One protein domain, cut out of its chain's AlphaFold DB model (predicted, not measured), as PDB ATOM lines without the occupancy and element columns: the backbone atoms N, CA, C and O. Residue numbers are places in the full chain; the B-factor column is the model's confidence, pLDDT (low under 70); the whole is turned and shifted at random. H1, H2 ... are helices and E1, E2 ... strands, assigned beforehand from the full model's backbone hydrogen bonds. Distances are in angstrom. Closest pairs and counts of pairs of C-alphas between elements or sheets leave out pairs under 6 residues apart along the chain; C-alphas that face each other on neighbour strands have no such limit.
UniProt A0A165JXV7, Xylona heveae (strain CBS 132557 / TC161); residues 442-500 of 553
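AT A GLANCE: This is residues 442 to 500 of the 553 residues of a protein of Xylona heveae (strain CBS 132557 / TC161) (UniProt A0A165JXV7). A small two-strand hairpin, E1 and E2, packs through E1 on helix H1; helix H2 sits at one end, and residues 487 to 500 fold back from it without a named element. The 59 printed residues run H1, E1, E2, H2, mixed in class, with 29 in named elements. The whole is compact, with a radius of gyration of the C-alphas of 10.9 A and spans of 28 by 22 by 15 A.

IN THESE COORDINATES: H1, residues 448 to 460, begins at C-alpha (3.007, -33.387, -7.321) and is 18.3 A long. E1 is residues 463 to 465, 6.1 A; E2 is 472 to 474, 7.1 A. H2, residues 477 to 486, is 14.3 A long and ends at C-alpha (16.589, -20.656, 0.672).

HOW THE PARTS SIT: The hairpin E1 and E2 is antiparallel, with N 464 and O 473 2.8 A apart, within hydrogen-bond range. The closest C-alphas of H1 and E1, Arg 455 and Trp 465, are 5.9 A apart. H1 and H2 are close but not clearly touching, Leu 459 to Ile 480 being their closest C-alphas at 6.8 A, at a steep tilt of 62 degrees, opposite ways. In H1 and H2 every O i to N i+4 pair is within hydrogen-bond range.

THE WHOLE: The farthest C-alphas, Arg 477 and Thr 500, are 29.1 A apart. The printed part has no cut and no long link; pLDDT is under 70 in residues 486 to 500.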
ATOM      1  N   ARG A 442       6.307 -29.036 -22.609       92.12
ATOM      2  CA  ARG A 442       4.991 -29.518 -23.087       92.12
ATOM      3  C   ARG A 442       4.291 -30.496 -22.129       92.12
ATOM      4  O   ARG A 442       3.194 -30.965 -22.445       92.12
ATOM      5  N   VAL A 443       4.901 -30.879 -21.004       94.44
ATOM      6  CA  VAL A 443       4.258 -31.771 -20.020       94.44
ATOM      7  C   VAL A 443       3.461 -30.951 -19.001       94.44
ATOM      8  O   VAL A 443       3.922 -29.927 -18.503       94.44
ATOM      9  N   LEU A 444       2.251 -31.421 -18.690       93.75
ATOM     10  CA  LEU A 444       1.373 -30.902 -17.638       93.75
ATOM     11  C   LEU A 444       1.027 -32.074 -16.705       93.75
ATOM     12  O   LEU A 444      -0.025 -32.694 -16.873       93.75
ATOM     13  N   PRO A 445       1.948 -32.462 -15.803       93.19
ATOM     14  CA  PRO A 445       1.797 -33.664 -15.001       93.19
ATOM     15  C   PRO A 445       0.783 -33.436 -13.880       93.19
ATOM     16  O   PRO A 445       0.815 -32.422 -13.190       93.19
ATOM     17  N   ALA A 446      -0.081 -34.423 -13.640       88.62
ATOM     18  CA  ALA A 446      -0.960 -34.419 -12.465       88.62
ATOM     19  C   ALA A 446      -0.225 -34.823 -11.168       88.62
ATOM     20  O   ALA A 446      -0.769 -34.660 -10.076       88.62
ATOM     21  N   ASP A 447       0.993 -35.367 -11.280       90.38
ATOM     22  CA  ASP A 447       1.828 -35.712 -10.131       90.38
ATOM     23  C   ASP A 447       2.465 -34.475  -9.480       90.38
ATOM     24  O   ASP A 447       2.893 -33.532 -10.153       90.38
ATOM     25  N   LYS A 448       2.557 -34.507  -8.149       85.94
ATOM     26  CA  LYS A 448       3.007 -33.387  -7.321       85.94
ATOM     27  C   LYS A 448       4.522 -33.209  -7.291       85.94
ATOM     28  O   LYS A 448       4.982 -32.070  -7.262       85.94
ATOM     29  N   GLU A 449       5.292 -34.294  -7.353       89.81
ATOM     30  CA  GLU A 449       6.757 -34.235  -7.342       89.81
ATOM     31  C   GLU A 449       7.263 -33.784  -8.729       89.81
ATOM     32  O   GLU A 449       8.093 -32.879  -8.818       89.81
ATOM     33  N   LEU A 450       6.675 -34.299  -9.822       93.19
ATOM     34  CA  LEU A 450       6.904 -33.786 -11.183       93.19
ATOM     35  C   LEU A 450       6.440 -32.329 -11.341       93.19
ATOM     36  O   LEU A 450       7.122 -31.538 -11.990       93.19
ATOM     37  N   SER A 451       5.315 -31.940 -10.730       92.69
ATOM     38  CA  SER A 451       4.869 -30.538 -10.719       92.69
ATOM     39  C   SER A 451       5.860 -29.626  -9.992       92.69
ATOM     40  O   SER A 451       6.186 -28.554 -10.499       92.69
ATOM     41  N   ALA A 452       6.366 -30.029  -8.822       90.44
ATOM     42  CA  ALA A 452       7.358 -29.257  -8.074       90.44
ATOM     43  C   ALA A 452       8.683 -29.130  -8.850       90.44
ATOM     44  O   ALA A 452       9.232 -28.031  -8.947       90.44
ATOM     45  N   PHE A 453       9.127 -30.220  -9.480       93.06
ATOM     46  CA  PHE A 453      10.279 -30.255 -10.380       93.06
ATOM     47  C   PHE A 453      10.124 -29.310 -11.581       93.06
ATOM     48  O   PHE A 453      10.999 -28.479 -11.823       93.06
ATOM     49  N   LEU A 454       9.003 -29.360 -12.309       94.00
ATOM     50  CA  LEU A 454       8.787 -28.469 -13.456       94.00
ATOM     51  C   LEU A 454       8.668 -26.997 -13.031       94.00
ATOM     52  O   LEU A 454       9.161 -26.124 -13.742       94.00
ATOM     53  N   ARG A 455       8.106 -26.695 -11.850       90.56
ATOM     54  CA  ARG A 455       8.128 -25.330 -11.283       90.56
ATOM     55  C   ARG A 455       9.555 -24.848 -11.001       90.56
ATOM     56  O   ARG A 455       9.857 -23.692 -11.279       90.56
ATOM     57  N   TRP A 456      10.437 -25.714 -10.500       91.50
ATOM     58  CA  TRP A 456      11.862 -25.409 -10.310       91.50
ATOM     59  C   TRP A 456      12.598 -25.210 -11.646       91.50
ATOM     60  O   TRP A 456      13.324 -24.228 -11.795       91.50
ATOM     61  N   MET A 457      12.331 -26.052 -12.652       92.94
ATOM     62  CA  MET A 457      12.876 -25.904 -14.011       92.94
ATOM     63  C   MET A 457      12.448 -24.591 -14.687       92.94
ATOM     64  O   MET A 457      13.284 -23.901 -15.268       92.94
ATOM     65  N   TRP A 458      11.173 -24.200 -14.583       93.31
ATOM     66  CA  TRP A 458      10.707 -22.911 -15.107       93.31
ATOM     67  C   TRP A 458      11.286 -21.721 -14.333       93.31
ATOM     68  O   TRP A 458      11.680 -20.733 -14.953       93.31
ATOM     69  N   LEU A 459      11.449 -21.826 -13.009       91.69
ATOM     70  CA  LEU A 459      12.097 -20.779 -12.211       91.69
ATOM     71  C   LEU A 459      13.600 -20.635 -12.517       91.69
ATOM     72  O   LEU A 459      14.093 -19.507 -12.496       91.69
ATOM     73  N   LYS A 460      14.310 -21.712 -12.900       90.56
ATOM     74  CA  LYS A 460      15.665 -21.625 -13.493       90.56
ATOM     75  C   LYS A 460      15.689 -20.825 -14.808       90.56
ATOM     76  O   LYS A 460      16.702 -20.206 -15.117       90.56
ATOM     77  N   GLU A 461      14.590 -20.783 -15.566       92.31
ATOM     78  CA  GLU A 461      14.434 -19.920 -16.752       92.31
ATOM     79  C   GLU A 461      13.836 -18.533 -16.438       92.31
ATOM     80  O   GLU A 461      13.507 -17.782 -17.354       92.31
ATOM     81  N   GLY A 462      13.689 -18.167 -15.158       92.38
ATOM     82  CA  GLY A 462      13.098 -16.890 -14.749       92.38
ATOM     83  C   GLY A 462      11.590 -16.798 -15.007       92.38
ATOM     84  O   GLY A 462      11.071 -15.703 -15.218       92.38
ATOM     85  N   ILE A 463      10.881 -17.933 -15.011       93.94
ATOM     86  CA  ILE A 463       9.445 -18.032 -15.300       93.94
ATOM     87  C   ILE A 463       8.688 -18.600 -14.092       93.94
ATOM     88  O   ILE A 463       8.971 -19.692 -13.603       93.94
ATOM     89  N   GLU A 464       7.667 -17.876 -13.641       91.06
ATOM     90  CA  GLU A 464       6.633 -18.395 -12.747       91.06
ATOM     91  C   GLU A 464       5.621 -19.200 -13.583       91.06
ATOM     92  O   GLU A 464       5.015 -18.680 -14.527       91.06
ATOM     93  N   TRP A 465       5.455 -20.484 -13.253       93.06
ATOM     94  CA  TRP A 465       4.602 -21.433 -13.978       93.06
ATOM     95  C   TRP A 465       3.541 -22.060 -13.061       93.06
ATOM     96  O   TRP A 465       3.855 -22.542 -11.967       93.06
ATOM     97  N   ASP A 466       2.285 -22.054 -13.517       87.75
ATOM     98  CA  ASP A 466       1.152 -22.711 -12.851       87.75
ATOM     99  C   ASP A 466       1.011 -24.164 -13.354       87.75
ATOM    100  O   ASP A 466       0.637 -24.358 -14.517       87.75
ATOM    101  N   PRO A 467       1.235 -25.190 -12.507       86.56
ATOM    102  CA  PRO A 467       1.161 -26.592 -12.921       86.56
ATOM    103  C   PRO A 467      -0.250 -27.039 -13.337       86.56
ATOM    104  O   PRO A 467      -0.386 -27.986 -14.106       86.56
ATOM    105  N   ARG A 468      -1.312 -26.366 -12.868       84.94
ATOM    106  CA  ARG A 468      -2.707 -26.735 -13.166       84.94
ATOM    107  C   ARG A 468      -3.185 -26.204 -14.516       84.94
ATOM    108  O   ARG A 468      -4.081 -26.795 -15.112       84.94
ATOM    109  N   THR A 469      -2.648 -25.073 -14.973       88.38
ATOM    110  CA  THR A 469      -3.113 -24.402 -16.204       88.38
ATOM    111  C   THR A 469      -2.049 -24.288 -17.290       88.38
ATOM    112  O   THR A 469      -2.372 -23.928 -18.418       88.38
ATOM    113  N   GLY A 470      -0.782 -24.559 -16.970       90.25
ATOM    114  CA  GLY A 470       0.345 -24.391 -17.882       90.25
ATOM    115  C   GLY A 470       0.735 -22.938 -18.158       90.25
ATOM    116  O   GLY A 470       1.653 -22.707 -18.947       90.25
ATOM    117  N   ASN A 471       0.064 -21.965 -17.528       92.06
ATOM    118  CA  ASN A 471       0.344 -20.544 -17.709       92.06
ATOM    119  C   ASN A 471       1.777 -20.207 -17.274       92.06
ATOM    120  O   ASN A 471       2.207 -20.584 -16.187       92.06
ATOM    121  N   LYS A 472       2.486 -19.458 -18.126       94.50
ATOM    122  CA  LYS A 472       3.873 -19.009 -17.945       94.50
ATOM    123  C   LYS A 472       3.870 -17.484 -17.789       94.50
ATOM    124  O   LYS A 472       3.233 -16.794 -18.586       94.50
ATOM    125  N   ARG A 473       4.551 -16.945 -16.775       93.88
ATOM    126  CA  ARG A 473       4.718 -15.497 -16.538       93.88
ATOM    127  C   ARG A 473       6.178 -15.185 -16.195       93.88
ATOM    128  O   ARG A 473       6.820 -16.038 -15.592       93.88
ATOM    129  N   PRO A 474       6.717 -13.997 -16.526       95.12
ATOM    130  CA  PRO A 474       8.028 -13.584 -16.028       95.12
ATOM    131  C   PRO A 474       8.033 -13.602 -14.497       95.12
ATOM    132  O   PRO A 474       7.148 -13.008 -13.878       95.12
ATOM    133  N   ALA A 475       8.997 -14.299 -13.898       90.94
ATOM    134  CA  ALA A 475       9.116 -14.385 -12.452       90.94
ATOM    135  C   ALA A 475       9.547 -13.039 -11.865       90.94
ATOM    136  O   ALA A 475      10.412 -12.344 -12.406       90.94
ATOM    137  N   SER A 476       8.965 -12.671 -10.728       89.81
ATOM    138  CA  SER A 476       9.400 -11.481 -10.002       89.81
ATOM    139  C   SER A 476      10.820 -11.677  -9.457       89.81
ATOM    140  O   SER A 476      11.189 -12.764  -9.005       89.81
ATOM    141  N   ARG A 477      11.630 -10.606  -9.450       88.62
ATOM    142  CA  ARG A 477      13.004 -10.671  -8.918       88.62
ATOM    143  C   ARG A 477      13.026 -11.201  -7.486       88.62
ATOM    144  O   ARG A 477      13.912 -11.974  -7.159       88.62
ATOM    145  N   GLU A 478      12.045 -10.836  -6.658       86.50
ATOM    146  CA  GLU A 478      11.951 -11.329  -5.282       86.50
ATOM    147  C   GLU A 478      11.725 -12.849  -5.211       86.50
ATOM    148  O   GLU A 478      12.364 -13.514  -4.399       86.50
ATOM    149  N   VAL A 479      10.875 -13.420  -6.075       85.69
ATOM    150  CA  VAL A 479      10.649 -14.875  -6.140       85.69
ATOM    151  C   VAL A 479      11.915 -15.608  -6.589       85.69
ATOM    152  O   VAL A 479      12.288 -16.593  -5.948       85.69
ATOM    153  N   ILE A 480      12.621 -15.104  -7.609       86.31
ATOM    154  CA  ILE A 480      13.911 -15.664  -8.054       86.31
ATOM    155  C   ILE A 480      14.938 -15.600  -6.914       86.31
ATOM    156  O   ILE A 480      15.524 -16.619  -6.549       86.31
ATOM    157  N   ASP A 481      15.124 -14.429  -6.304       85.38
ATOM    158  CA  ASP A 481      16.025 -14.192  -5.171       85.38
ATOM    159  C   ASP A 481      15.723 -15.130  -3.979       85.38
ATOM    160  O   ASP A 481      16.638 -15.690  -3.367       85.38
ATOM    161  N   ARG A 482      14.439 -15.317  -3.640       82.00
ATOM    162  CA  ARG A 482      13.963 -16.160  -2.526       82.00
ATOM    163  C   ARG A 482      14.199 -17.646  -2.815       82.00
ATOM    164  O   ARG A 482      14.750 -18.352  -1.971       82.00
ATOM    165  N   ALA A 483      13.850 -18.108  -4.016       84.00
ATOM    166  CA  ALA A 483      14.093 -19.480  -4.459       84.00
ATOM    167  C   ALA A 483      15.597 -19.790  -4.592       84.00
ATOM    168  O   ALA A 483      16.024 -20.902  -4.292       84.00
ATOM    169  N   THR A 484      16.414 -18.803  -4.969       85.00
ATOM    170  CA  THR A 484      17.880 -18.915  -5.049       85.00
ATOM    171  C   THR A 484      18.531 -19.028  -3.670       85.00
ATOM    172  O   THR A 484      19.454 -19.819  -3.501       85.00
ATOM    173  N   ARG A 485      18.072 -18.256  -2.673       76.25
ATOM    174  CA  ARG A 485      18.718 -18.200  -1.348       76.25
ATOM    175  C   ARG A 485      18.351 -19.335  -0.394       76.25
ATOM    176  O   ARG A 485      19.185 -19.684   0.435       76.25
ATOM    177  N   SER A 486      17.122 -19.853  -0.446       63.50
ATOM    178  CA  SER A 486      16.589 -20.656   0.672       63.50
ATOM    179  C   SER A 486      16.168 -22.084   0.331       63.50
ATOM    180  O   SER A 486      16.092 -22.896   1.246       63.50
ATOM    181  N   GLY A 487      15.884 -22.397  -0.938       64.62
ATOM    182  CA  GLY A 487      15.102 -23.590  -1.276       64.62
ATOM    183  C   GLY A 487      13.638 -23.406  -0.852       64.62
ATOM    184  O   GLY A 487      13.298 -23.358   0.327       64.62
ATOM    185  N   GLY A 488      12.762 -23.162  -1.825       54.22
ATOM    186  CA  GLY A 488      11.480 -22.488  -1.612       54.22
ATOM    187  C   GLY A 488      10.352 -23.294  -0.953       54.22
ATOM    188  O   GLY A 488       9.304 -23.447  -1.581       54.22
ATOM    189  N   GLN A 489      10.467 -23.679   0.325       47.44
ATOM    190  CA  GLN A 489       9.345 -24.181   1.157       47.44
ATOM    191  C   GLN A 489       8.336 -23.066   1.542       47.44
ATOM    192  O   GLN A 489       7.926 -22.927   2.686       47.44
ATOM    193  N   ILE A 490       7.983 -22.217   0.572       44.81
ATOM    194  CA  ILE A 490       6.992 -21.127   0.676       44.81
ATOM    195  C   ILE A 490       6.141 -21.058  -0.611       44.81
ATOM    196  O   ILE A 490       4.970 -20.701  -0.566       44.81
ATOM    197  N   VAL A 491       6.679 -21.467  -1.771       45.25
ATOM    198  CA  VAL A 491       5.992 -21.340  -3.077       45.25
ATOM    199  C   VAL A 491       4.970 -22.467  -3.342       45.25
ATOM    200  O   VAL A 491       4.254 -22.444  -4.348       45.25
ATOM    201  N   LEU A 492       4.895 -23.479  -2.469       47.78
ATOM    202  CA  LEU A 492       3.888 -24.547  -2.545       47.78
ATOM    203  C   LEU A 492       2.550 -24.120  -1.920       47.78
ATOM    204  O   LEU A 492       1.502 -24.365  -2.517       47.78
ATOM    205  N   ASP A 493       2.595 -23.436  -0.776       43.06
ATOM    206  CA  ASP A 493       1.422 -23.222   0.080       43.06
ATOM    207  C   ASP A 493       0.509 -22.094  -0.436       43.06
ATOM    208  O   ASP A 493      -0.714 -22.212  -0.383       43.06
ATOM    209  N   GLU A 494       1.074 -21.028  -1.016       45.31
ATOM    210  CA  GLU A 494       0.307 -19.866  -1.505       45.31
ATOM    211  C   GLU A 494      -0.511 -20.132  -2.792       45.31
ATOM    212  O   GLU A 494      -1.285 -19.271  -3.208       45.31
ATOM    213  N   MET A 495      -0.357 -21.293  -3.453       44.34
ATOM    214  CA  MET A 495      -0.934 -21.555  -4.790       44.34
ATOM    215  C   MET A 495      -1.820 -22.812  -4.922       44.34
ATOM    216  O   MET A 495      -2.181 -23.186  -6.037       44.34
ATOM    217  N   GLY A 496      -2.252 -23.417  -3.808       45.06
ATOM    218  CA  GLY A 496      -3.462 -24.260  -3.757       45.06
ATOM    219  C   GLY A 496      -3.466 -25.521  -4.636       45.06
ATOM    220  O   GLY A 496      -4.232 -25.619  -5.601       45.06
ATOM    221  N   LEU A 497      -2.670 -26.529  -4.260       50.28
ATOM    222  CA  LEU A 497      -2.653 -27.861  -4.895       50.28
ATOM    223  C   LEU A 497      -3.775 -28.809  -4.402       50.28
ATOM    224  O   LEU A 497      -3.684 -30.019  -4.594       50.28
ATOM    225  N   ASP A 498      -4.865 -28.286  -3.824       44.97
ATOM    226  CA  ASP A 498      -5.959 -29.066  -3.204       44.97
ATOM    227  C   ASP A 498      -6.585 -30.143  -4.114       44.97
ATOM    228  O   ASP A 498      -7.183 -31.109  -3.637       44.97
ATOM    229  N   GLY A 499      -6.449 -29.989  -5.435       43.03
ATOM    230  CA  GLY A 499      -6.957 -30.930  -6.432       43.03
ATOM    231  C   GLY A 499      -6.318 -32.322  -6.380       43.03
ATOM    232  O   GLY A 499      -7.005 -33.294  -6.704       43.03
ATOM    233  N   THR A 500      -5.058 -32.458  -5.938       50.06
ATOM    234  CA  THR A 500      -4.418 -33.785  -5.823       50.06
ATOM    235  C   THR A 500      -5.133 -34.643  -4.789       50.06
ATOM    236  O   THR A 500      -5.344 -35.828  -5.024       50.06
TER     237      THR A 500